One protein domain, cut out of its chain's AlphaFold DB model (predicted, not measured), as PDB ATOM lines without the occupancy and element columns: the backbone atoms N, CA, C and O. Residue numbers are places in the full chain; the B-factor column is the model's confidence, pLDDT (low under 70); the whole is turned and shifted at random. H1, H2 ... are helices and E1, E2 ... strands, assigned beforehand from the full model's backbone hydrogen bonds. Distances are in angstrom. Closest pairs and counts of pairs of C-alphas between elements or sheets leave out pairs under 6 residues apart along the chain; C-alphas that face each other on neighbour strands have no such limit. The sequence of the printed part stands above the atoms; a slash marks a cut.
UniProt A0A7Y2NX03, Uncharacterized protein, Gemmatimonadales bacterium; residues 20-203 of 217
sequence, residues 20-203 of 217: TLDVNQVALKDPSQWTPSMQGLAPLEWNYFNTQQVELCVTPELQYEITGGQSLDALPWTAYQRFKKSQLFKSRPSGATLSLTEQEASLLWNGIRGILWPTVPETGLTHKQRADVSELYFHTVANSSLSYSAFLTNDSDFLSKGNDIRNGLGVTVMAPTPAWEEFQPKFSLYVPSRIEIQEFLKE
ATOM      1  N   THR A  20     206.542 248.014 162.282       73.69
ATOM      2  CA  THR A  20     207.020 248.338 160.932       73.69
ATOM      3  C   THR A  20     206.079 249.314 160.257       73.69
ATOM      4  O   THR A  20     204.870 249.094 160.215       73.69
ATOM      5  N   LEU A  21     206.614 250.387 159.696       73.25
ATOM      6  CA  LEU A  21     205.801 251.375 159.004       73.25
ATOM      7  C   LEU A  21     206.364 251.694 157.638       73.25
ATOM      8  O   LEU A  21     207.576 251.737 157.458       73.25
ATOM      9  N   ASP A  22     205.468 251.943 156.696       72.25
ATOM     10  CA  ASP A  22     205.827 252.360 155.351       72.25
ATOM     11  C   ASP A  22     205.423 253.802 155.122       72.25
ATOM     12  O   ASP A  22     204.260 254.163 155.307       72.25
ATOM     13  N   VAL A  23     206.406 254.633 154.792       65.06
ATOM     14  CA  VAL A  23     206.216 256.064 154.567       65.06
ATOM     15  C   VAL A  23     206.936 256.496 153.305       65.06
ATOM     16  O   VAL A  23     208.146 256.330 153.154       65.06
ATOM     17  N   ASN A  24     206.214 257.209 152.448       56.56
ATOM     18  CA  ASN A  24     206.812 257.889 151.292       56.56
ATOM     19  C   ASN A  24     207.548 259.178 151.696       56.56
ATOM     20  O   ASN A  24     208.181 259.856 150.881       56.56
ATOM     21  N   GLN A  25     207.458 259.558 152.970       58.03
ATOM     22  CA  GLN A  25     208.044 260.763 153.530       58.03
ATOM     23  C   GLN A  25     209.103 260.357 154.547       58.03
ATOM     24  O   GLN A  25     208.767 259.837 155.601       58.03
ATOM     25  N   VAL A  26     210.380 260.590 154.223       59.09
ATOM     26  CA  VAL A  26     211.465 260.421 155.198       59.09
ATOM     27  C   VAL A  26     212.408 261.609 155.149       59.09
ATOM     28  O   VAL A  26     213.421 261.623 154.432       59.09
ATOM     29  N   ALA A  27     212.096 262.609 155.958       60.69
ATOM     30  CA  ALA A  27     213.041 263.643 156.336       60.69
ATOM     31  C   ALA A  27     212.605 264.247 157.667       60.69
ATOM     32  O   ALA A  27     211.786 265.164 157.684       60.69
ATOM     33  N   LEU A  28     213.218 263.785 158.757       70.12
ATOM     34  CA  LEU A  28     213.123 264.446 160.045       70.12
ATOM     35  C   LEU A  28     213.523 265.915 159.857       70.12
ATOM     36  O   LEU A  28     214.654 266.227 159.476       70.12
ATOM     37  N   LYS A  29     212.558 266.815 160.051       72.00
ATOM     38  CA  LYS A  29     212.754 268.264 159.939       72.00
ATOM     39  C   LYS A  29     212.891 268.884 161.318       72.00
ATOM     40  O   LYS A  29     212.444 268.308 162.307       72.00
ATOM     41  N   ASP A  30     213.436 270.096 161.366       76.38
ATOM     42  CA  ASP A  30     213.350 270.913 162.574       76.38
ATOM     43  C   ASP A  30     211.868 271.148 162.934       76.38
ATOM     44  O   ASP A  30     211.076 271.418 162.023       76.38
ATOM     45  N   PRO A  31     211.475 271.091 164.220       81.00
ATOM     46  CA  PRO A  31     210.092 271.323 164.644       81.00
ATOM     47  C   PRO A  31     209.473 272.636 164.171       81.00
ATOM     48  O   PRO A  31     208.263 272.711 163.987       81.00
ATOM     49  N   SER A  32     210.283 273.669 163.916       80.69
ATOM     50  CA  SER A  32     209.803 274.934 163.337       80.69
ATOM     51  C   SER A  32     209.266 274.804 161.908       80.69
ATOM     52  O   SER A  32     208.575 275.700 161.433       80.69
ATOM     53  N   GLN A  33     209.572 273.704 161.221       80.25
ATOM     54  CA  GLN A  33     209.144 273.424 159.850       80.25
ATOM     55  C   GLN A  33     208.002 272.404 159.786       80.25
ATOM     56  O   GLN A  33     207.624 271.984 158.689       80.25
ATOM     57  N   TRP A  34     207.495 271.951 160.932       80.25
ATOM     58  CA  TRP A  34     206.455 270.934 160.973       80.25
ATOM     59  C   TRP A  34     205.104 271.553 160.638       80.25
ATOM     60  O   TRP A  34     204.611 272.446 161.326       80.25
ATOM     61  N   THR A  35     204.487 271.048 159.577       77.94
ATOM     62  CA  THR A  35     203.068 271.274 159.313       77.94
ATOM     63  C   THR A  35     202.228 270.315 160.163       77.94
ATOM     64  O   THR A  35     202.751 269.300 160.630       77.94
ATOM     65  N   PRO A  36     200.918 270.566 160.345       77.62
ATOM     66  CA  PRO A  36     200.040 269.638 161.063       77.62
ATOM     67  C   PRO A  36     200.100 268.201 160.525       77.62
ATOM     68  O   PRO A  36     200.095 267.256 161.298       77.62
ATOM     69  N   SER A  37     200.270 268.031 159.211       70.06
ATOM     70  CA  SER A  37     200.442 266.721 158.563       70.06
ATOM     71  C   SER A  37     201.732 265.974 158.932       70.06
ATOM     72  O   SER A  37     201.855 264.795 158.613       70.06
ATOM     73  N   MET A  38     202.698 266.646 159.567       75.06
ATOM     74  CA  MET A  38     203.943 266.048 160.068       75.06
ATOM     75  C   MET A  38     203.838 265.656 161.548       75.06
ATOM     76  O   MET A  38     204.761 265.033 162.081       75.06
ATOM     77  N   GLN A  39     202.726 266.000 162.211       75.31
ATOM     78  CA  GLN A  39     202.421 265.495 163.546       75.31
ATOM     79  C   GLN A  39     202.231 263.974 163.458       75.31
ATOM     80  O   GLN A  39     201.652 263.455 162.508       75.31
ATOM     81  N   GLY A  40     202.831 263.240 164.392       79.19
ATOM     82  CA  GLY A  40     202.924 261.780 164.338       79.19
ATOM     83  C   GLY A  40     204.057 261.253 163.454       79.19
ATOM     84  O   GLY A  40     204.888 260.495 163.945       79.19
ATOM     85  N   LEU A  41     204.183 261.719 162.204       81.31
ATOM     86  CA  LEU A  41     205.253 261.262 161.301       81.31
ATOM     87  C   LEU A  41     206.657 261.584 161.834       81.31
ATOM     88  O   LEU A  41     207.522 260.714 161.860       81.31
ATOM     89  N   ALA A  42     206.902 262.818 162.277       81.44
ATOM     90  CA  ALA A  42     208.237 263.201 162.727       81.44
ATOM     91  C   ALA A  42     208.679 262.485 164.027       81.44
ATOM     92  O   ALA A  42     209.827 262.038 164.089       81.44
ATOM     93  N   PRO A  43     207.801 262.283 165.033       86.00
ATOM     94  CA  PRO A  43     208.068 261.356 166.130       86.00
ATOM     95  C   PRO A  43     208.339 259.914 165.673       86.00
ATOM     96  O   PRO A  43     209.277 259.294 166.169       86.00
ATOM     97  N   LEU A  44     207.583 259.368 164.713       82.81
ATOM     98  CA  LEU A  44     207.835 258.020 164.177       82.81
ATOM     99  C   LEU A  44     209.222 257.912 163.528       82.81
ATOM    100  O   LEU A  44     209.973 256.983 163.826       82.81
ATOM    101  N   GLU A  45     209.599 258.896 162.709       79.75
ATOM    102  CA  GLU A  45     210.935 258.971 162.113       79.75
ATOM    103  C   GLU A  45     212.035 259.068 163.183       79.75
ATOM    104  O   GLU A  45     213.059 258.395 163.072       79.75
ATOM    105  N   TRP A  46     211.832 259.859 164.244       84.31
ATOM    106  CA  TRP A  46     212.770 259.914 165.369       84.31
ATOM    107  C   TRP A  46     212.968 258.544 166.020       84.31
ATOM    108  O   TRP A  46     214.103 258.126 166.237       84.31
ATOM    109  N   ASN A  47     211.880 257.830 166.310       84.06
ATOM    110  CA  ASN A  47     211.961 256.516 166.947       84.06
ATOM    111  C   ASN A  47     212.654 255.481 166.053       84.06
ATOM    112  O   ASN A  47     213.376 254.626 166.556       84.06
ATOM    113  N   TYR A  48     212.524 255.592 164.732       78.81
ATOM    114  CA  TYR A  48     213.336 254.795 163.815       78.81
ATOM    115  C   TYR A  48     214.826 255.130 163.932       78.81
ATOM    116  O   TYR A  48     215.664 254.249 164.114       78.81
ATOM    117  N   PHE A  49     215.163 256.414 163.819       74.88
ATOM    118  CA  PHE A  49     216.553 256.836 163.704       74.88
ATOM    119  C   PHE A  49     217.336 256.766 165.020       74.88
ATOM    120  O   PHE A  49     218.541 256.517 164.983       74.88
ATOM    121  N   ASN A  50     216.677 257.019 166.150       77.69
ATOM    122  CA  ASN A  50     217.331 257.215 167.441       77.69
ATOM    123  C   ASN A  50     217.099 256.058 168.421       77.69
ATOM    124  O   ASN A  50     218.031 255.657 169.109       77.69
ATOM    125  N   THR A  51     215.879 255.516 168.501       72.75
ATOM    126  CA  THR A  51     215.528 254.501 169.518       72.75
ATOM    127  C   THR A  51     215.422 253.081 168.962       72.75
ATOM    128  O   THR A  51     215.436 252.134 169.741       72.75
ATOM    129  N   GLN A  52     215.343 252.925 167.636       73.44
ATOM    130  CA  GLN A  52     215.133 251.649 166.937       73.44
ATOM    131  C   GLN A  52     213.838 250.918 167.348       73.44
ATOM    132  O   GLN A  52     213.712 249.714 167.155       73.44
ATOM    133  N   GLN A  53     212.853 251.642 167.892       73.94
ATOM    134  CA  GLN A  53     211.536 251.091 168.262       73.94
ATOM    135  C   GLN A  53     210.597 250.915 167.055       73.94
ATOM    136  O   GLN A  53     209.515 250.339 167.161       73.94
ATOM    137  N   VAL A  54     211.013 251.434 165.901       75.44
ATOM    138  CA  VAL A  54     210.291 251.404 164.635       75.44
ATOM    139  C   VAL A  54     211.218 250.856 163.559       75.44
ATOM    140  O   VAL A  54     212.382 251.249 163.498       75.44
ATOM    141  N   GLU A  55     210.694 250.019 162.669       74.06
ATOM    142  CA  GLU A  55     211.321 249.684 161.391       74.06
ATOM    143  C   GLU A  55     210.634 250.483 160.273       74.06
ATOM    144  O   GLU A  55     209.421 250.406 160.102       74.06
ATOM    145  N   LEU A  56     211.393 251.292 159.526       64.69
ATOM    146  CA  LEU A  56     210.871 251.963 158.335       64.69
ATOM    147  C   LEU A  56     211.056 251.057 157.119       64.69
ATOM    148  O   LEU A  56     212.186 250.802 156.695       64.69
ATOM    149  N   CYS A  57     209.947 250.669 156.510       64.94
ATOM    150  CA  CYS A  57     209.898 250.404 155.086       64.94
ATOM    151  C   CYS A  57     209.756 251.751 154.374       64.94
ATOM    152  O   CYS A  57     209.032 252.642 154.805       64.94
ATOM    153  N   VAL A  58     210.505 251.943 153.302       58.81
ATOM    154  CA  VAL A  58     210.316 253.100 152.433       58.81
ATOM    155  C   VAL A  58     210.071 252.525 151.069       58.81
ATOM    156  O   VAL A  58     210.954 251.837 150.541       58.81
ATOM    157  N   THR A  59     208.893 252.784 150.510       60.59
ATOM    158  CA  THR A  59     208.650 252.358 149.141       60.59
ATOM    159  C   THR A  59     209.724 252.969 148.235       60.59
ATOM    160  O   THR A  59     209.958 254.182 148.265       60.59
ATOM    161  N   PRO A  60     210.404 252.152 147.411       54.59
ATOM    162  CA  PRO A  60     211.294 252.673 146.398       54.59
ATOM    163  C   PRO A  60     210.517 253.517 145.382       54.59
ATOM    164  O   PRO A  60     209.911 252.980 144.462       54.59
ATOM    165  N   GLU A  61     210.630 254.839 145.483       59.97
ATOM    166  CA  GLU A  61     210.258 255.721 144.379       59.97
ATOM    167  C   GLU A  61     211.202 255.439 143.178       59.97
ATOM    168  O   GLU A  61     212.420 255.187 143.311       59.97
ATOM    169  N   LEU A  62     210.647 255.428 141.967       61.81
ATOM    170  CA  LEU A  62     211.408 255.444 140.723       61.81
ATOM    171  C   LEU A  62     212.250 256.717 140.690       61.81
ATOM    172  O   LEU A  62     211.817 257.776 141.132       61.81
ATOM    173  N   GLN A  63     213.448 256.647 140.103       62.41
ATOM    174  CA  GLN A  63     214.323 257.819 139.976       62.41
ATOM    175  C   GLN A  63     213.571 259.028 139.407       62.41
ATOM    176  O   GLN A  63     213.712 260.133 139.918       62.41
ATOM    177  N   TYR A  64     212.733 258.788 138.400       66.38
ATOM    178  CA  TYR A  64     211.896 259.799 137.770       66.38
ATOM    179  C   TYR A  64     210.851 260.421 138.716       66.38
ATOM    180  O   TYR A  64     210.608 261.621 138.626       66.38
ATOM    181  N   GLU A  65     210.262 259.649 139.634       57.59
ATOM    182  CA  GLU A  65     209.247 260.123 140.594       57.59
ATOM    183  C   GLU A  65     209.854 261.069 141.626       57.59
ATOM    184  O   GLU A  65     209.278 262.110 141.938       57.59
ATOM    185  N   ILE A  66     211.066 260.754 142.089       60.78
ATOM    186  CA  ILE A  66     211.801 261.604 143.032       60.78
ATOM    187  C   ILE A  66     212.305 262.869 142.342       60.78
ATOM    188  O   ILE A  66     212.312 263.949 142.938       60.78
ATOM    189  N   THR A  67     212.768 262.738 141.095       63.72
ATOM    190  CA  THR A  67     213.396 263.851 140.385       63.72
ATOM    191  C   THR A  67     212.421 264.729 139.616       63.72
ATOM    192  O   THR A  67     212.809 265.812 139.179       63.72
ATOM    193  N   GLY A  68     211.187 264.277 139.379       65.56
ATOM    194  CA  GLY A  68     210.290 264.914 138.413       65.56
ATOM    195  C   GLY A  68     210.921 265.022 137.018       65.56
ATOM    196  O   GLY A  68     210.701 266.007 136.316       65.56
ATOM    197  N   GLY A  69     211.785 264.068 136.654       67.25
ATOM    198  CA  GLY A  69     212.563 264.086 135.412       67.25
ATOM    199  C   GLY A  69     213.821 264.967 135.421       67.25
ATOM    200  O   GLY A  69     214.482 265.072 134.390       67.25
ATOM    201  N   GLN A  70     214.184 265.586 136.547       68.56
ATOM    202  CA  GLN A  70     215.401 266.398 136.663       68.56
ATOM    203  C   GLN A  70     216.665 265.538 136.859       68.56
ATOM    204  O   GLN A  70     216.601 264.385 137.294       68.56
ATOM    205  N   SER A  71     217.833 266.111 136.549       71.00
ATOM    206  CA  SER A  71     219.131 265.498 136.868       71.00
ATOM    207  C   SER A  71     219.346 265.428 138.384       71.00
ATOM    208  O   SER A  71     218.929 266.332 139.106       71.00
ATOM    209  N   LEU A  72     220.042 264.388 138.864       60.31
ATOM    210  CA  LEU A  72     220.341 264.191 140.290       60.31
ATOM    211  C   LEU A  72     221.123 265.361 140.898       60.31
ATOM    212  O   LEU A  72     220.855 265.747 142.033       60.31
ATOM    213  N   ASP A  73     222.026 265.956 140.121       60.53
ATOM    214  CA  ASP A  73     222.850 267.091 140.553       60.53
ATOM    215  C   ASP A  73     222.044 268.394 140.682       60.53
ATOM    216  O   ASP A  73     222.484 269.338 141.334       60.53
ATOM    217  N   ALA A  74     220.855 268.451 140.073       61.78
ATOM    218  CA  ALA A  74     219.958 269.605 140.108       61.78
ATOM    219  C   ALA A  74     218.883 269.496 141.203       61.78
ATOM    220  O   ALA A  74     218.074 270.411 141.367       61.78
ATOM    221  N   LEU A  75     218.853 268.389 141.954       55.66
ATOM    222  CA  LEU A  75     217.814 268.166 142.949       55.66
ATOM    223  C   LEU A  75     217.967 269.100 144.154       55.66
ATOM    224  O   LEU A  75     219.053 269.208 144.730       55.66
ATOM    225  N   PRO A  76     216.860 269.687 144.644       61.56
ATOM    226  CA  PRO A  76     216.832 270.285 145.969       61.56
ATOM    227  C   PRO A  76     217.290 269.273 147.025       61.56
ATOM    228  O   PRO A  76     216.968 268.087 146.939       61.56
ATOM    229  N   TRP A  77     217.978 269.744 148.068       58.31
ATOM    230  CA  TRP A  77     218.557 268.890 149.117       58.31
ATOM    231  C   TRP A  77     217.577 267.851 149.687       58.31
ATOM    232  O   TRP A  77     217.940 266.696 149.889       58.31
ATOM    233  N   THR A  78     216.313 268.228 149.889       57.56
ATOM    234  CA  THR A  78     215.259 267.318 150.362       57.56
ATOM    235  C   THR A  78     214.975 266.184 149.372       57.56
ATOM    236  O   THR A  78     214.857 265.034 149.787       57.56
ATOM    237  N   ALA A  79     214.902 266.475 148.070       56.97
ATOM    238  CA  ALA A  79     214.689 265.469 147.029       56.97
ATOM    239  C   ALA A  79     215.923 264.568 146.860       56.97
ATOM    240  O   ALA A  79     215.790 263.348 146.795       56.97
ATOM    241  N   TYR A  80     217.129 265.144 146.910       59.59
ATOM    242  CA  TYR A  80     218.380 264.382 146.923       59.59
ATOM    243  C   TYR A  80     218.448 263.404 148.110       59.59
ATOM    244  O   TYR A  80     218.822 262.242 147.950       59.59
ATOM    245  N   GLN A  81     218.031 263.838 149.303       60.03
ATOM    246  CA  GLN A  81     217.966 262.979 150.488       60.03
ATOM    247  C   GLN A  81     216.949 261.841 150.328       60.03
ATOM    248  O   GLN A  81     217.269 260.706 150.678       60.03
ATOM    249  N   ARG A  82     215.766 262.103 149.755       62.06
ATOM    250  CA  ARG A  82     214.782 261.050 149.429       62.06
ATOM    251  C   ARG A  82     215.352 260.039 148.433       62.06
ATOM    252  O   ARG A  82     215.230 258.835 148.654       62.06
ATOM    253  N   PHE A  83     216.058 260.513 147.405       63.41
ATOM    254  CA  PHE A  83     216.708 259.662 146.410       63.41
ATOM    255  C   PHE A  83     217.789 258.769 147.024       63.41
ATOM    256  O   PHE A  83     217.755 257.547 146.871       63.41
ATOM    257  N   LYS A  84     218.713 259.359 147.788       60.00
ATOM    258  CA  LYS A  84     219.805 258.630 148.444       60.00
ATOM    259  C   LYS A  84     219.286 257.592 149.441       60.00
ATOM    260  O   LYS A  84     219.818 256.486 149.506       60.00
ATOM    261  N   LYS A  85     218.232 257.924 150.195       60.06
ATOM    262  CA  LYS A  85     217.570 256.985 151.111       60.06
ATOM    263  C   LYS A  85     216.905 255.845 150.342       60.06
ATOM    264  O   LYS A  85     217.186 254.695 150.648       60.06
ATOM    265  N   SER A  86     216.137 256.141 149.293       57.31
ATOM    266  CA  SER A  86     215.508 255.119 148.441       57.31
ATOM    267  C   SER A  86     216.531 254.146 147.843       57.31
ATOM    268  O   SER A  86     216.291 252.943 147.799       57.31
ATOM    269  N   GLN A  87     217.707 254.635 147.428       55.97
ATOM    270  CA  GLN A  87     218.802 253.773 146.966       55.97
ATOM    271  C   GLN A  87     219.403 252.907 148.082       55.97
ATOM    272  O   GLN A  87     219.694 251.737 147.845       55.97
ATOM    273  N   LEU A  88     219.564 253.456 149.290       53.78
ATOM    274  CA  LEU A  88     220.023 252.707 150.463       53.78
ATOM    275  C   LEU A  88     219.027 251.609 150.882       53.78
ATOM    276  O   LEU A  88     219.440 250.573 151.390       53.78
ATOM    277  N   PHE A  89     217.728 251.815 150.664       54.31
ATOM    278  CA  PHE A  89     216.702 250.797 150.917       54.31
ATOM    279  C   PHE A  89     216.635 249.751 149.803       54.31
ATOM    280  O   PHE A  89     216.565 248.566 150.098       54.31
ATOM    281  N   LYS A  90     216.799 250.137 148.529       51.03
ATOM    282  CA  LYS A  90     216.994 249.162 147.435       51.03
ATOM    283  C   LYS A  90     218.191 248.237 147.686       51.03
ATOM    284  O   LYS A  90     218.181 247.103 147.222       51.03
ATOM    285  N   SER A  91     219.210 248.707 148.411       43.31
ATOM    286  CA  SER A  91     220.370 247.895 148.799       43.31
ATOM    287  C   SER A  91     220.233 247.187 150.152       43.31
ATOM    288  O   SER A  91     221.061 246.331 150.462       43.31
ATOM    289  N   ARG A  92     219.199 247.492 150.947       46.69
ATOM    290  CA  ARG A  92     218.882 246.821 152.215       46.69
ATOM    291  C   ARG A  92     217.560 246.066 152.069       46.69
ATOM    292  O   ARG A  92     216.511 246.675 152.264       46.69
ATOM    293  N   PRO A  93     217.576 244.763 151.751       45.16
ATOM    294  CA  PRO A  93     216.345 243.988 151.720       45.16
ATOM    295  C   PRO A  93     215.771 243.959 153.141       45.16
ATOM    296  O   PRO A  93     216.379 243.387 154.048       45.16
ATOM    297  N   SER A  94     214.633 244.619 153.365       46.00
ATOM    298  CA  SER A  94     213.832 244.363 154.562       46.00
ATOM    299  C   SER A  94     213.502 242.870 154.584       46.00
ATOM    300  O   SER A  94     213.243 242.265 153.541       46.00
ATOM    301  N   GLY A  95     213.636 242.258 155.760       47.28
ATOM    302  CA  GLY A  95     213.568 240.810 155.932       47.28
ATOM    303  C   GLY A  95     212.282 240.227 155.346       47.28
ATOM    304  O   GLY A  95     211.206 240.757 155.579       47.28
ATOM    305  N   ALA A  96     212.438 239.119 154.616       48.22
ATOM    306  CA  ALA A  96     211.415 238.394 153.859       48.22
ATOM    307  C   ALA A  96     210.973 239.062 152.543       48.22
ATOM    308  O   ALA A  96     209.840 239.496 152.373       48.22
ATOM    309  N   THR A  97     211.851 239.033 151.537       52.25
ATOM    310  CA  THR A  97     211.423 239.122 150.136       52.25
ATOM    311  C   THR A  97     210.561 237.907 149.798       52.25
ATOM    312  O   THR A  97     211.088 236.812 149.571       52.25
ATOM    313  N   LEU A  98     209.239 238.086 149.760       58.25
ATOM    314  CA  LEU A  98     208.334 237.116 149.153       58.25
ATOM    315  C   LEU A  98     208.774 236.919 147.689       58.25
ATOM    316  O   LEU A  98     208.758 237.859 146.894       58.25
ATOM    317  N   SER A  99     209.247 235.720 147.347       62.50
ATOM    318  CA  SER A  99     209.676 235.407 145.980       62.50
ATOM    319  C   SER A  99     208.448 235.052 145.153       62.50
ATOM    320  O   SER A  99     207.909 233.960 145.300       62.50
ATOM    321  N   LEU A 100     207.999 235.988 144.321       68.06
ATOM    322  CA  LEU A 100     206.873 235.799 143.413       68.06
ATOM    323  C   LEU A 100     207.365 235.403 142.018       68.06
ATOM    324  O   LEU A 100     208.339 235.962 141.507       68.06
ATOM    325  N   THR A 101     206.663 234.477 141.375       80.56
ATOM    326  CA  THR A 101     206.746 234.280 139.922       80.56
ATOM    327  C   THR A 101     206.181 235.499 139.183       80.56
ATOM    328  O   THR A 101     205.412 236.284 139.738       80.56
ATOM    329  N   GLU A 102     206.514 235.658 137.900       78.06
ATOM    330  CA  GLU A 102     205.995 236.758 137.067       78.06
ATOM    331  C   GLU A 102     204.457 236.777 137.007       78.06
ATOM    332  O   GLU A 102     203.829 237.839 137.037       78.06
ATOM    333  N   GLN A 103     203.840 235.592 136.982       84.75
ATOM    334  CA  GLN A 103     202.388 235.451 137.005       84.75
ATOM    335  C   GLN A 103     201.798 235.911 138.344       84.75
ATOM    336  O   GLN A 103     200.823 236.660 138.352       84.75
ATOM    337  N   GLU A 104     202.385 235.503 139.470       80.19
ATOM    338  CA  GLU A 104     201.921 235.916 140.801       80.19
ATOM    339  C   GLU A 104     202.115 237.416 141.031       80.19
ATOM    340  O   GLU A 104     201.208 238.076 141.538       80.19
ATOM    341  N   ALA A 105     203.247 237.973 140.594       78.19
ATOM    342  CA  ALA A 105     203.509 239.407 140.640       78.19
ATOM    343  C   ALA A 105     202.453 240.191 139.847       78.19
ATOM    344  O   ALA A 105     201.892 241.168 140.344       78.19
ATOM    345  N   SER A 106     202.122 239.719 138.642       83.75
ATOM    346  CA  SER A 106     201.103 240.335 137.786       83.75
ATOM    347  C   SER A 106     199.698 240.233 138.387       83.75
ATOM    348  O   SER A 106     198.939 241.201 138.356       83.75
ATOM    349  N   LEU A 107     199.338 239.083 138.966       87.50
ATOM    350  CA  LEU A 107     198.054 238.894 139.646       87.50
ATOM    351  C   LEU A 107     197.925 239.796 140.875       87.50
ATOM    352  O   LEU A 107     196.890 240.444 141.042       87.50
ATOM    353  N   LEU A 108     198.971 239.875 141.699       84.94
ATOM    354  CA  LEU A 108     198.995 240.734 142.878       84.94
ATOM    355  C   LEU A 108     198.869 242.207 142.483       84.94
ATOM    356  O   LEU A 108     198.009 242.913 143.008       84.94
ATOM    357  N   TRP A 109     199.671 242.660 141.518       88.19
ATOM    358  CA  TRP A 109     199.620 244.036 141.032       88.19
ATOM    359  C   TRP A 109     198.232 244.392 140.478       88.19
ATOM    360  O   TRP A 109     197.664 245.427 140.838       88.19
ATOM    361  N   ASN A 110     197.628 243.503 139.680       89.38
ATOM    362  CA  ASN A 110     196.277 243.699 139.147       89.38
ATOM    363  C   ASN A 110     195.206 243.718 140.246       89.38
ATOM    364  O   ASN A 110     194.282 244.531 140.183       89.38
ATOM    365  N   GLY A 111     195.339 242.870 141.271       88.19
ATOM    366  CA  GLY A 111     194.462 242.879 142.442       88.19
ATOM    367  C   GLY A 111     194.528 244.208 143.197       88.19
ATOM    368  O   GLY A 111     193.494 244.824 143.455       88.19
ATOM    369  N   ILE A 112     195.740 244.699 143.467       89.31
ATOM    370  CA  ILE A 112     195.979 245.990 144.134       89.31
ATOM    371  C   ILE A 112     195.370 247.136 143.329       89.31
ATOM    372  O   ILE A 112     194.634 247.968 143.870       89.31
ATOM    373  N   ARG A 113     195.632 247.168 142.020       90.12
ATOM    374  CA  ARG A 113     195.047 248.164 141.125       90.12
ATOM    375  C   ARG A 113     193.517 248.114 141.146       90.12
ATOM    376  O   ARG A 113     192.889 249.168 141.213       90.12
ATOM    377  N   GLY A 114     192.924 246.923 141.111       90.12
ATOM    378  CA  GLY A 114     191.473 246.747 141.180       90.12
ATOM    379  C   GLY A 114     190.856 247.301 142.467       90.12
ATOM    380  O   GLY A 114     189.752 247.840 142.420       90.12
ATOM    381  N   ILE A 115     191.576 247.238 143.593       91.31
ATOM    382  CA  ILE A 115     191.137 247.814 144.874       91.31
ATOM    383  C   ILE A 115     191.199 249.344 144.840       91.31
ATOM    384  O   ILE A 115     190.204 250.017 145.124       91.31
ATOM    385  N   LEU A 116     192.365 249.898 144.492       89.00
ATOM    386  CA  LEU A 116     192.589 251.344 144.535       89.00
ATOM    387  C   LEU A 116     191.768 252.077 143.467       89.00
ATOM    388  O   LEU A 116     191.291 253.187 143.690       89.00
ATOM    389  N   TRP A 117     191.571 251.452 142.305       90.69
ATOM    390  CA  TRP A 117     191.062 252.139 141.124       90.69
ATOM    391  C   TRP A 117     190.247 251.228 140.183       90.69
ATOM    392  O   TRP A 117     190.610 251.029 139.015       90.69
ATOM    393  N   PRO A 118     189.108 250.705 140.654       89.62
ATOM    394  CA  PRO A 118     188.328 249.682 139.952       89.62
ATOM    395  C   PRO A 118     187.741 250.134 138.608       89.62
ATOM    396  O   PRO A 118     187.452 249.307 137.748       89.62
ATOM    397  N   THR A 119     187.523 251.436 138.419       91.19
ATOM    398  CA  THR A 119     186.800 251.982 137.257       91.19
ATOM    399  C   THR A 119     187.709 252.479 136.140       91.19
ATOM    400  O   THR A 119     187.223 252.815 135.061       91.19
ATOM    401  N   VAL A 120     189.018 252.556 136.378       88.75
ATOM    402  CA  VAL A 120     189.960 253.122 135.414       88.75
ATOM    403  C   VAL A 120     190.691 251.961 134.718       88.75
ATOM    404  O   VAL A 120     191.302 251.130 135.397       88.75
ATOM    405  N   PRO A 121     190.666 251.870 133.375       87.25
ATOM    406  CA  PRO A 121     191.334 250.788 132.655       87.25
ATOM    407  C   PRO A 121     192.852 250.852 132.848       87.25
ATOM    408  O   PRO A 121     193.408 251.923 133.098       87.25
ATOM    409  N   GLU A 122     193.541 249.719 132.701       78.56
ATOM    410  CA  GLU A 122     194.994 249.634 132.915       78.56
ATOM    411  C   GLU A 122     195.770 250.602 132.010       78.56
ATOM    412  O   GLU A 122     196.670 251.310 132.455       78.56
ATOM    413  N   THR A 123     195.383 250.717 130.743       85.94
ATOM    414  CA  THR A 123     195.989 251.670 129.802       85.94
ATOM    415  C   THR A 123     195.656 253.130 130.127       85.94
ATOM    416  O   THR A 123     196.372 254.024 129.687       85.94
ATOM    417  N   GLY A 124     194.607 253.380 130.920       86.31
ATOM    418  CA  GLY A 124     194.176 254.708 131.372       86.31
ATOM    419  C   GLY A 124     194.779 255.145 132.708       86.31
ATOM    420  O   GLY A 124     194.470 256.231 133.195       86.31
ATOM    421  N   LEU A 125     195.621 254.310 133.318       85.75
ATOM    422  CA  LEU A 125     196.376 254.653 134.514       85.75
ATOM    423  C   LEU A 125     197.311 255.836 134.284       85.75
ATOM    424  O   LEU A 125     198.227 255.758 133.462       85.75
ATOM    425  N   THR A 126     197.163 256.879 135.098       85.94
ATOM    426  CA  THR A 126     198.186 257.925 135.184       85.94
ATOM    427  C   THR A 126     199.465 257.380 135.823       85.94
ATOM    428  O   THR A 126     199.444 256.386 136.551       85.94
ATOM    429  N   HIS A 127     200.591 258.059 135.595       76.81
ATOM    430  CA  HIS A 127     201.860 257.695 136.226       76.81
ATOM    431  C   HIS A 127     201.763 257.690 137.758       76.81
ATOM    432  O   HIS A 127     202.238 256.753 138.387       76.81
ATOM    433  N   LYS A 128     201.107 258.697 138.356       77.62
ATOM    434  CA  LYS A 128     200.919 258.762 139.813       77.62
ATOM    435  C   LYS A 128     200.166 257.529 140.323       77.62
ATOM    436  O   LYS A 128     200.629 256.861 141.227       77.62
ATOM    437  N   GLN A 129     199.077 257.151 139.661       83.81
ATOM    438  CA  GLN A 129     198.299 255.979 140.070       83.81
ATOM    439  C   GLN A 129     199.068 254.657 139.911       83.81
ATOM    440  O   GLN A 129     198.788 253.701 140.626       83.81
ATOM    441  N   ARG A 130     200.021 254.568 138.972       81.38
ATOM    442  CA  ARG A 130     200.925 253.406 138.868       81.38
ATOM    443  C   ARG A 130     201.937 253.384 140.011       81.38
ATOM    444  O   ARG A 130     202.229 252.298 140.507       81.38
ATOM    445  N   ALA A 131     202.433 254.553 140.417       76.19
ATOM    446  CA  ALA A 131     203.283 254.713 141.593       76.19
ATOM    447  C   ALA A 131     202.547 254.217 142.842       76.19
ATOM    448  O   ALA A 131     203.014 253.294 143.498       76.19
ATOM    449  N   ASP A 132     201.325 254.706 143.051       79.50
ATOM    450  CA  ASP A 132     200.436 254.328 144.152       79.50
ATOM    451  C   ASP A 132     200.220 252.798 144.230       79.50
ATOM    452  O   ASP A 132     200.333 252.178 145.288       79.50
ATOM    453  N   VAL A 133     199.947 252.141 143.096       84.00
ATOM    454  CA  VAL A 133     199.806 250.671 143.052       84.00
ATOM    455  C   VAL A 133     201.128 249.978 143.387       84.00
ATOM    456  O   VAL A 133     201.136 248.962 144.082       84.00
ATOM    457  N   SER A 134     202.243 250.519 142.903       77.81
ATOM    458  CA  SER A 134     203.572 249.964 143.162       77.81
ATOM    459  C   SER A 134     203.945 250.082 144.641       77.81
ATOM    460  O   SER A 134     204.468 249.122 145.197       77.81
ATOM    461  N   GLU A 135     203.612 251.193 145.301       76.62
ATOM    462  CA  GLU A 135     203.791 251.393 146.747       76.62
ATOM    463  C   GLU A 135     203.118 250.297 147.563       76.62
ATOM    464  O   GLU A 135     203.771 249.572 148.319       76.62
ATOM    465  N   LEU A 136     201.826 250.082 147.333       78.50
ATOM    466  CA  LEU A 136     201.093 249.056 148.064       78.50
ATOM    467  C   LEU A 136     201.563 247.634 147.706       78.50
ATOM    468  O   LEU A 136     201.553 246.746 148.561       78.50
ATOM    469  N   TYR A 137     202.022 247.418 146.468       79.81
ATOM    470  CA  TYR A 137     202.631 246.156 146.038       79.81
ATOM    471  C   TYR A 137     203.910 245.859 146.814       79.81
ATOM    472  O   TYR A 137     204.035 244.777 147.390       79.81
ATOM    473  N   PHE A 138     204.831 246.822 146.888       73.62
ATOM    474  CA  PHE A 138     206.070 246.664 147.645       73.62
ATOM    475  C   PHE A 138     205.787 246.411 149.120       73.62
ATOM    476  O   PHE A 138     206.378 245.493 149.685       73.62
ATOM    477  N   HIS A 139     204.843 247.140 149.715       74.06
ATOM    478  CA  HIS A 139     204.450 246.913 151.100       74.06
ATOM    479  C   HIS A 139     203.919 245.495 151.322       74.06
ATOM    480  O   HIS A 139     204.342 244.804 152.244       74.06
ATOM    481  N   THR A 140     203.018 245.039 150.452       74.69
ATOM    482  CA  THR A 140     202.420 243.702 150.558       74.69
ATOM    483  C   THR A 140     203.489 242.613 150.438       74.69
ATOM    484  O   THR A 140     203.494 241.658 151.209       74.69
ATOM    485  N   VAL A 141     204.436 242.774 149.511       70.75
ATOM    486  CA  VAL A 141     205.538 241.823 149.295       70.75
ATOM    487  C   VAL A 141     206.543 241.840 150.450       70.75
ATOM    488  O   VAL A 141     206.988 240.774 150.873       70.75
ATOM    489  N   ALA A 142     206.893 243.021 150.967       64.56
ATOM    490  CA  ALA A 142     207.934 243.194 151.980       64.56
ATOM    491  C   ALA A 142     207.451 242.933 153.416       64.56
ATOM    492  O   ALA A 142     208.230 242.464 154.238       64.56
ATOM    493  N   ASN A 143     206.182 243.221 153.726       62.78
ATOM    494  CA  ASN A 143     205.661 243.228 155.099       62.78
ATOM    495  C   ASN A 143     204.622 242.141 155.394       62.78
ATOM    496  O   ASN A 143     204.011 242.165 156.464       62.78
ATOM    497  N   SER A 144     204.457 241.158 154.503       52.53
ATOM    498  CA  SER A 144     203.493 240.045 154.629       52.53
ATOM    499  C   SER A 144     203.635 239.169 155.891       52.53
ATOM    500  O   SER A 144     202.861 238.232 156.067       52.53
ATOM    501  N   SER A 145     204.589 239.451 156.786       48.03
ATOM    502  CA  SER A 145     204.932 238.595 157.927       48.03
ATOM    503  C   SER A 145     204.785 239.221 159.321       48.03
ATOM    504  O   SER A 145     204.940 238.498 160.305       48.03
ATOM    505  N   LEU A 146     204.468 240.516 159.463       57.34
ATOM    506  CA  LEU A 146     204.507 241.176 160.776       57.34
ATOM    507  C   LEU A 146     203.112 241.494 161.319       57.34
ATOM    508  O   LEU A 146     202.319 242.182 160.687       57.34
ATOM    509  N   SER A 147     202.832 241.044 162.547       60.56
ATOM    510  CA  SER A 147     201.567 241.303 163.260       60.56
ATOM    511  C   SER A 147     201.316 242.786 163.576       60.56
ATOM    512  O   SER A 147     200.222 243.139 164.015       60.56
ATOM    513  N   TYR A 148     202.315 243.647 163.361       72.38
ATOM    514  CA  TYR A 148     202.303 245.069 163.689       72.38
ATOM    515  C   TYR A 148     202.930 245.887 162.550       72.38
ATOM    516  O   TYR A 148     204.045 246.397 162.684       72.38
ATOM    517  N   SER A 149     202.227 245.987 161.419       76.69
ATOM    518  CA  SER A 149     202.627 246.819 160.281       76.69
ATOM    519  C   SER A 149     201.515 247.770 159.829       76.69
ATOM    520  O   SER A 149     200.330 247.431 159.903       76.69
ATOM    521  N   ALA A 150     201.889 248.971 159.372       82.44
ATOM    522  CA  ALA A 150     200.959 249.872 158.690       82.44
ATOM    523  C   ALA A 150     201.615 250.668 157.552       82.44
ATOM    524  O   ALA A 150     202.743 251.148 157.666       82.44
ATOM    525  N   PHE A 151     200.865 250.859 156.470       84.19
ATOM    526  CA  PHE A 151     201.164 251.795 155.394       84.19
ATOM    527  C   PHE A 151     200.609 253.176 155.761       84.19
ATOM    528  O   PHE A 151     199.392 253.349 155.908       84.19
ATOM    529  N   LEU A 152     201.497 254.153 155.953       83.06
ATOM    530  CA  LEU A 152     201.124 255.496 156.383       83.06
ATOM    531  C   LEU A 152     201.053 256.449 155.198       83.06
ATOM    532  O   LEU A 152     202.052 256.727 154.533       83.06
ATOM    533  N   THR A 153     199.875 257.021 154.975       82.00
ATOM    534  CA  THR A 153     199.650 257.941 153.862       82.00
ATOM    535  C   THR A 153     198.676 259.052 154.228       82.00
ATOM    536  O   THR A 153     197.782 258.882 155.054       82.00
ATOM    537  N   ASN A 154     198.862 260.211 153.601       81.12
ATOM    538  CA  ASN A 154     197.886 261.302 153.617       81.12
ATOM    539  C   ASN A 154     197.007 261.295 152.353       81.12
ATOM    540  O   ASN A 154     196.203 262.208 152.174       81.12
ATOM    541  N   ASP A 155     197.178 260.313 151.462       82.31
ATOM    542  CA  ASP A 155     196.358 260.189 150.263       82.31
ATOM    543  C   ASP A 155     194.947 259.714 150.646       82.31
ATOM    544  O   ASP A 155     194.750 258.623 151.194       82.31
ATOM    545  N   SER A 156     193.954 260.569 150.393       83.94
ATOM    546  CA  SER A 156     192.561 260.312 150.752       83.94
ATOM    547  C   SER A 156     191.983 259.093 150.044       83.94
ATOM    548  O   SER A 156     191.106 258.438 150.609       83.94
ATOM    549  N   ASP A 157     192.471 258.765 148.846       82.69
ATOM    550  CA  ASP A 157     191.958 257.634 148.079       82.69
ATOM    551  C   ASP A 157     192.350 256.323 148.769       82.69
ATOM    552  O   ASP A 157     191.486 255.482 149.029       82.69
ATOM    553  N   PHE A 158     193.601 256.203 149.220       86.50
ATOM    554  CA  PHE A 158     194.059 255.071 150.033       86.50
ATOM    555  C   PHE A 158     193.307 254.958 151.351       86.50
ATOM    556  O   PHE A 158     192.848 253.875 151.712       86.50
ATOM    557  N   LEU A 159     193.163 256.077 152.066       89.81
ATOM    558  CA  LEU A 159     192.467 256.096 153.351       89.81
ATOM    559  C   LEU A 159     191.003 255.662 153.190       89.81
ATOM    560  O   LEU A 159     190.509 254.864 153.986       89.81
ATOM    561  N   SER A 160     190.330 256.105 152.122       92.44
ATOM    562  CA  SER A 160     188.950 255.700 151.818       92.44
ATOM    563  C   SER A 160     188.812 254.207 151.498       92.44
ATOM    564  O   SER A 160     187.760 253.616 151.747       92.44
ATOM    565  N   LYS A 161     189.882 253.587 150.985       92.25
ATOM    566  CA  LYS A 161     189.970 252.161 150.638       92.25
ATOM    567  C   LYS A 161     190.623 251.302 151.717       92.25
ATOM    568  O   LYS A 161     190.787 250.104 151.508       92.25
ATOM    569  N   GLY A 162     190.956 251.864 152.881       90.12
ATOM    570  CA  GLY A 162     191.743 251.173 153.907       90.12
ATOM    571  C   GLY A 162     191.156 249.828 154.354       90.12
ATOM    572  O   GLY A 162     191.897 248.861 154.510       90.12
ATOM    573  N   ASN A 163     189.829 249.726 154.491       90.50
ATOM    574  CA  ASN A 163     189.172 248.460 154.841       90.50
ATOM    575  C   ASN A 163     189.280 247.412 153.725       90.50
ATOM    576  O   ASN A 163     189.535 246.243 154.011       90.50
ATOM    577  N   ASP A 164     189.114 247.821 152.466       91.31
ATOM    578  CA  ASP A 164     189.222 246.926 151.308       91.31
ATOM    579  C   ASP A 164     190.663 246.416 151.163       91.31
ATOM    580  O   ASP A 164     190.891 245.220 150.981       91.31
ATOM    581  N   ILE A 165     191.640 247.313 151.335       88.00
ATOM    582  CA  ILE A 165     193.075 247.004 151.335       88.00
ATOM    583  C   ILE A 165     193.416 246.021 152.461       88.00
ATOM    584  O   ILE A 165     194.069 245.007 152.215       88.00
ATOM    585  N   ARG A 166     192.926 246.259 153.683       87.19
ATOM    586  CA  ARG A 166     193.165 245.361 154.821       87.19
ATOM    587  C   ARG A 166     192.556 243.981 154.606       87.19
ATOM    588  O   ARG A 166     193.216 242.982 154.869       87.19
ATOM    589  N   ASN A 167     191.315 243.917 154.133       86.06
ATOM    590  CA  ASN A 167     190.620 242.648 153.928       86.06
ATOM    591  C   ASN A 167     191.207 241.844 152.760       86.06
ATOM    592  O   ASN A 167     191.242 240.618 152.829       86.06
ATOM    593  N   GLY A 168     191.655 242.518 151.695       82.25
ATOM    594  CA  GLY A 168     192.197 241.869 150.501       82.25
ATOM    595  C   GLY A 168     193.685 241.530 150.585       82.25
ATOM    596  O   GLY A 168     194.102 240.502 150.059       82.25
ATOM    597  N   LEU A 169     194.485 242.382 151.234       80.69
ATOM    598  CA  LEU A 169     195.953 242.309 151.214       80.69
ATOM    599  C   LEU A 169     196.572 242.132 152.607       80.69
ATOM    600  O   LEU A 169     197.781 241.962 152.718       80.69
ATOM    601  N   GLY A 170     195.777 242.210 153.680       78.94
ATOM    602  CA  GLY A 170     196.286 242.181 155.055       78.94
ATOM    603  C   GLY A 170     197.010 243.462 155.481       78.94
ATOM    604  O   GLY A 170     197.555 243.515 156.580       78.94
ATOM    605  N   VAL A 171     197.007 244.503 154.642       80.94
ATOM    606  CA  VAL A 171     197.737 245.750 154.887       80.94
ATOM    607  C   VAL A 171     196.866 246.737 155.655       80.94
ATOM    608  O   VAL A 171     195.797 247.138 155.194       80.94
ATOM    609  N   THR A 172     197.329 247.169 156.826       86.88
ATOM    610  CA  THR A 172     196.680 248.262 157.560       86.88
ATOM    611  C   THR A 172     197.097 249.592 156.943       86.88
ATOM    612  O   THR A 172     198.285 249.860 156.817       86.88
ATOM    613  N   VAL A 173     196.136 250.438 156.573       87.56
ATOM    614  CA  VAL A 173     196.391 251.777 156.016       87.56
ATOM    615  C   VAL A 173     195.913 252.830 157.003       87.56
ATOM    616  O   VAL A 173     194.770 252.768 157.458       87.56
ATOM    617  N   MET A 174     196.768 253.796 157.341       89.06
ATOM    618  CA  MET A 174     196.446 254.837 158.322       89.06
ATOM    619  C   MET A 174     197.035 256.190 157.936       89.06
ATOM    620  O   MET A 174     198.066 256.278 157.274       89.06
ATOM    621  N   ALA A 175     196.407 257.265 158.407       87.44
ATOM    622  CA  ALA A 175     197.044 258.575 158.387       87.44
ATOM    623  C   ALA A 175     198.112 258.660 159.500       87.44
ATOM    624  O   ALA A 175     197.974 257.983 160.525       87.44
ATOM    625  N   PRO A 176     199.156 259.502 159.354       85.25
ATOM    626  CA  PRO A 176     200.260 259.562 160.314       85.25
ATOM    627  C   PRO A 176     199.850 259.898 161.753       85.25
ATOM    628  O   PRO A 176     200.338 259.261 162.683       85.25
ATOM    629  N   THR A 177     198.945 260.863 161.955       86.88
ATOM    630  CA  THR A 177     198.492 261.242 163.305       86.88
ATOM    631  C   THR A 177     197.695 260.119 163.981       86.88
ATOM    632  O   THR A 177     198.097 259.718 165.072       86.88
ATOM    633  N   PRO A 178     196.655 259.526 163.355       89.06
ATOM    634  CA  PRO A 178     195.982 258.355 163.923       89.06
ATOM    635  C   PRO A 178     196.915 257.175 164.209       89.06
ATOM    636  O   PRO A 178     196.788 256.530 165.245       89.06
ATOM    637  N   ALA A 179     197.875 256.898 163.319       87.25
ATOM    638  CA  ALA A 179     198.862 255.846 163.544       87.25
ATOM    639  C   ALA A 179     199.724 256.135 164.776       87.25
ATOM    640  O   ALA A 179     199.938 255.259 165.609       87.25
ATOM    641  N   TRP A 180     200.186 257.377 164.928       88.19
ATOM    642  CA  TRP A 180     200.918 257.793 166.117       88.19
ATOM    643  C   TRP A 180     200.098 257.601 167.392       88.19
ATOM    644  O   TRP A 180     200.577 256.970 168.328       88.19
ATOM    645  N   GLU A 181     198.862 258.095 167.427       89.81
ATOM    646  CA  GLU A 181     197.977 257.970 168.590       89.81
ATOM    647  C   GLU A 181     197.716 256.506 168.969       89.81
ATOM    648  O   GLU A 181     197.690 256.165 170.153       89.81
ATOM    649  N   GLU A 182     197.572 255.624 167.977       88.88
ATOM    650  CA  GLU A 182     197.364 254.198 168.209       88.88
ATOM    651  C   GLU A 182     198.629 253.486 168.710       88.88
ATOM    652  O   GLU A 182     198.564 252.669 169.635       88.88
ATOM    653  N   PHE A 183     199.773 253.744 168.076       86.50
ATOM    654  CA  PHE A 183     200.992 252.961 168.280       86.50
ATOM    655  C   PHE A 183     201.873 253.503 169.403       86.50
ATOM    656  O   PHE A 183     202.580 252.722 170.044       86.50
ATOM    657  N   GLN A 184     201.792 254.798 169.713       89.31
ATOM    658  CA  GLN A 184     202.570 255.422 170.781       89.31
ATOM    659  C   GLN A 184     202.471 254.671 172.118       89.31
ATOM    660  O   GLN A 184     203.521 254.272 172.632       89.31
ATOM    661  N   PRO A 185     201.273 254.384 172.661       88.75
ATOM    662  CA  PRO A 185     201.172 253.651 173.921       88.75
ATOM    663  C   PRO A 185     201.514 252.160 173.776       88.75
ATOM    664  O   PRO A 185     201.977 251.549 174.735       88.75
ATOM    665  N   LYS A 186     201.314 251.560 172.594       86.25
ATOM    666  CA  LYS A 186     201.523 250.118 172.359       86.25
ATOM    667  C   LYS A 186     203.000 249.733 172.279       86.25
ATOM    668  O   LYS A 186     203.374 248.663 172.748       86.25
ATOM    669  N   PHE A 187     203.823 250.606 171.700       83.50
ATOM    670  CA  PHE A 187     205.249 250.357 171.454       83.50
ATOM    671  C   PHE A 187     206.162 251.251 172.297       83.50
ATOM    672  O   PHE A 187     207.370 251.274 172.090       83.50
ATOM    673  N   SER A 188     205.593 251.974 173.272       86.06
ATOM    674  CA  SER A 188     206.324 252.927 174.118       86.06
ATOM    675  C   SER A 188     207.117 253.945 173.290       86.06
ATOM    676  O   SER A 188     208.279 254.228 173.593       86.06
ATOM    677  N   LEU A 189     206.493 254.466 172.227       86.62
ATOM    678  CA  LEU A 189     207.150 255.396 171.312       86.62
ATOM    679  C   LEU A 189     207.395 256.736 172.001       86.62
ATOM    680  O   LEU A 189     206.551 257.262 172.741       86.62
ATOM    681  N   TYR A 190     208.554 257.309 171.708       89.12
ATOM    682  CA  TYR A 190     209.033 258.531 172.327       89.12
ATOM    683  C   TYR A 190     208.627 259.783 171.539       89.12
ATOM    684  O   TYR A 190     208.805 259.836 170.321       89.12
ATOM    685  N   VAL A 191     208.116 260.815 172.219       89.38
ATOM    686  CA  VAL A 191     207.953 262.153 171.624       89.38
ATOM    687  C   VAL A 191     209.233 262.942 171.886       89.38
ATOM    688  O   VAL A 191     209.449 263.342 173.030       89.38
ATOM    689  N   PRO A 192     210.064 263.206 170.870       88.50
ATOM    690  CA  PRO A 192     211.258 264.005 171.076       88.50
ATOM    691  C   PRO A 192     210.935 265.474 171.326       88.50
ATOM    692  O   PRO A 192     210.041 266.063 170.707       88.50
ATOM    693  N   SER A 193     211.714 266.093 172.205       89.25
ATOM    694  CA  SER A 193     211.729 267.539 172.363       89.25
ATOM    695  C   SER A 193     212.385 268.216 171.158       89.25
ATOM    696  O   SER A 193     213.121 267.622 170.365       89.25
ATOM    697  N   ARG A 194     212.157 269.527 171.035       87.06
ATOM    698  CA  ARG A 194     212.776 270.318 169.969       87.06
ATOM    699  C   ARG A 194     214.299 270.313 170.027       87.06
ATOM    700  O   ARG A 194     214.933 270.302 168.976       87.06
ATOM    701  N   ILE A 195     214.856 270.349 171.233       89.94
ATOM    702  CA  ILE A 195     216.303 270.394 171.448       89.94
ATOM    703  C   ILE A 195     216.928 269.082 170.974       89.94
ATOM    704  O   ILE A 195     217.858 269.118 170.176       89.94
ATOM    705  N   GLU A 196     216.343 267.944 171.349       89.62
ATOM    706  CA  GLU A 196     216.828 266.621 170.939       89.62
ATOM    707  C   GLU A 196     216.833 266.457 169.415       89.62
ATOM    708  O   GLU A 196     217.819 265.998 168.840       89.62
ATOM    709  N   ILE A 197     215.783 266.920 168.725       83.94
ATOM    710  CA  ILE A 197     215.754 266.905 167.254       83.94
ATOM    711  C   ILE A 197     216.871 267.763 166.663       83.94
ATOM    712  O   ILE A 197     217.526 267.353 165.703       83.94
ATOM    713  N   GLN A 198     217.107 268.953 167.209       85.00
ATOM    714  CA  GLN A 198     218.156 269.842 166.714       85.00
ATOM    715  C   GLN A 198     219.556 269.261 166.920       85.00
ATOM    716  O   GLN A 198     220.396 269.358 166.019       85.00
ATOM    717  N   GLU A 199     219.801 268.643 168.073       87.31
ATOM    718  CA  GLU A 199     221.060 267.968 168.389       87.31
ATOM    719  C   GLU A 199     221.299 266.787 167.452       87.31
ATOM    720  O   GLU A 199     222.331 266.739 166.780       87.31
ATOM    721  N   PHE A 200     220.302 265.924 167.276       82.56
ATOM    722  CA  PHE A 200     220.379 264.798 166.351       82.56
ATOM    723  C   PHE A 200     220.643 265.236 164.902       82.56
ATOM    724  O   PHE A 200     221.495 264.679 164.207       82.56
ATOM    725  N   LEU A 201     219.966 266.290 164.430       79.38
ATOM    726  CA  LEU A 201     220.211 266.847 163.096       79.38
ATOM    727  C   LEU A 201     221.631 267.412 162.957       79.38
ATOM    728  O   LEU A 201     222.233 267.317 161.882       79.38
ATOM    729  N   LYS A 202     222.180 268.005 164.022       81.06
ATOM    730  CA  LYS A 202     223.565 268.486 164.052       81.06
ATOM    731  C   LYS A 202     224.548 267.318 163.973       81.06
ATOM    732  O   LYS A 202     225.460 267.369 163.149       81.06
ATOM    733  N   GLU A 203     224.331 266.260 164.749       79.50
ATOM    734  CA  GLU A 203     225.145 265.040 164.722       79.50
ATOM    735  C   GLU A 203     225.134 264.373 163.343       79.50
ATOM    736  O   GLU A 203     226.195 264.087 162.782       79.50
TER     737      GLU A 203
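What this domain is: This is residues 20 to 203 of the 217 residues of an uncharacterized protein of Gemmatimonadales bacterium (UniProt A0A7Y2NX03). A small sheet of three short strands, E2 E1 E3, lies in the middle with helices on both faces, three layers in which H1 and H8 cover one face and H5 the other. H4 packs on H5 and H7 at one end of the long axis, H9 lies at the other end near H1, and H2 and H3 make a small pair to one side. The printed part has 184 residues with nine named helices and three named strands, in the order E1 H1 E2 H2 H3 H4 H5 E3 H6 H7 H8 H9. The sheet is all parallel and the class is mostly helix. The whole is compact, with a radius of gyration of the C-alphas of 16.8 A and spans of 50 by 42 by 30 A.

Where its parts are: The strands are E1, residues 20 to 23, from C-alpha 20 at (207.020, 248.338, 160.932), E2, residues 54 to 57, and E3, residues 149 to 152. On the sheet are H1, residues 41 to 51, H5, residues 127 to 143 and 24.1 A long, and H8, residues 176 to 187. The others are H2, residues 63 to 67, H3, residues 77 to 90 and 19.9 A long, H4, residues 102 to 116 and 21.2 A long, H6, residues 156 to 160, H7, residues 162 to 169, and H9, residues 194 to 203, ending at C-alpha 203 at (225.145, 265.040, 164.722).

How they stand to each other: E1 is the inner strand; N 22 and O 150 of E3 are 3.0 A apart, and N 21 and O 55 of E2 2.8 A, both within hydrogen-bond range. E1, H1 and E2 form a strand-helix-strand unit, two parallel neighbour strands joined through a helix, with a right-handed crossover. H1 lies over E2 and E1 at a height over the sheet of 8.4 A. H8, with residues 176 to 180 alone, touches H1, closest at C-alphas Leu 41 and Pro 176, 5.4 A. H5, on the opposite face, runs along the strands at a height of 9.6 A. H4 touches H5 at a steep tilt of 63 degrees, closest at C-alphas Arg 113 and Val 133, 5.7 A. H4 touches H7 at C-alphas Ile 115 and Asp 164, 6.8 A. H6 meets H7 only through their link. H2 touches H3 at C-alphas Ile 66 and Ala 79, 6.3 A. H9 is close to but not clearly touching H1, at 7.8 A between C-alphas Ile 197 and Trp 46. Every O i to N i+4 pair is within hydrogen-bond range in the helices but H8, with 6 of 8.

The domain as a whole: The C-alphas farthest apart, Gln 103 and Ile 195, are 51.0 A apart. The printed part has no cut. The links E1 to H1 and H3 to H4 are long. Mean pLDDT of the printed part is 75.5; residues 23 to 27, 56 to 70, 72 to 100 and 142 to 147 are under 70.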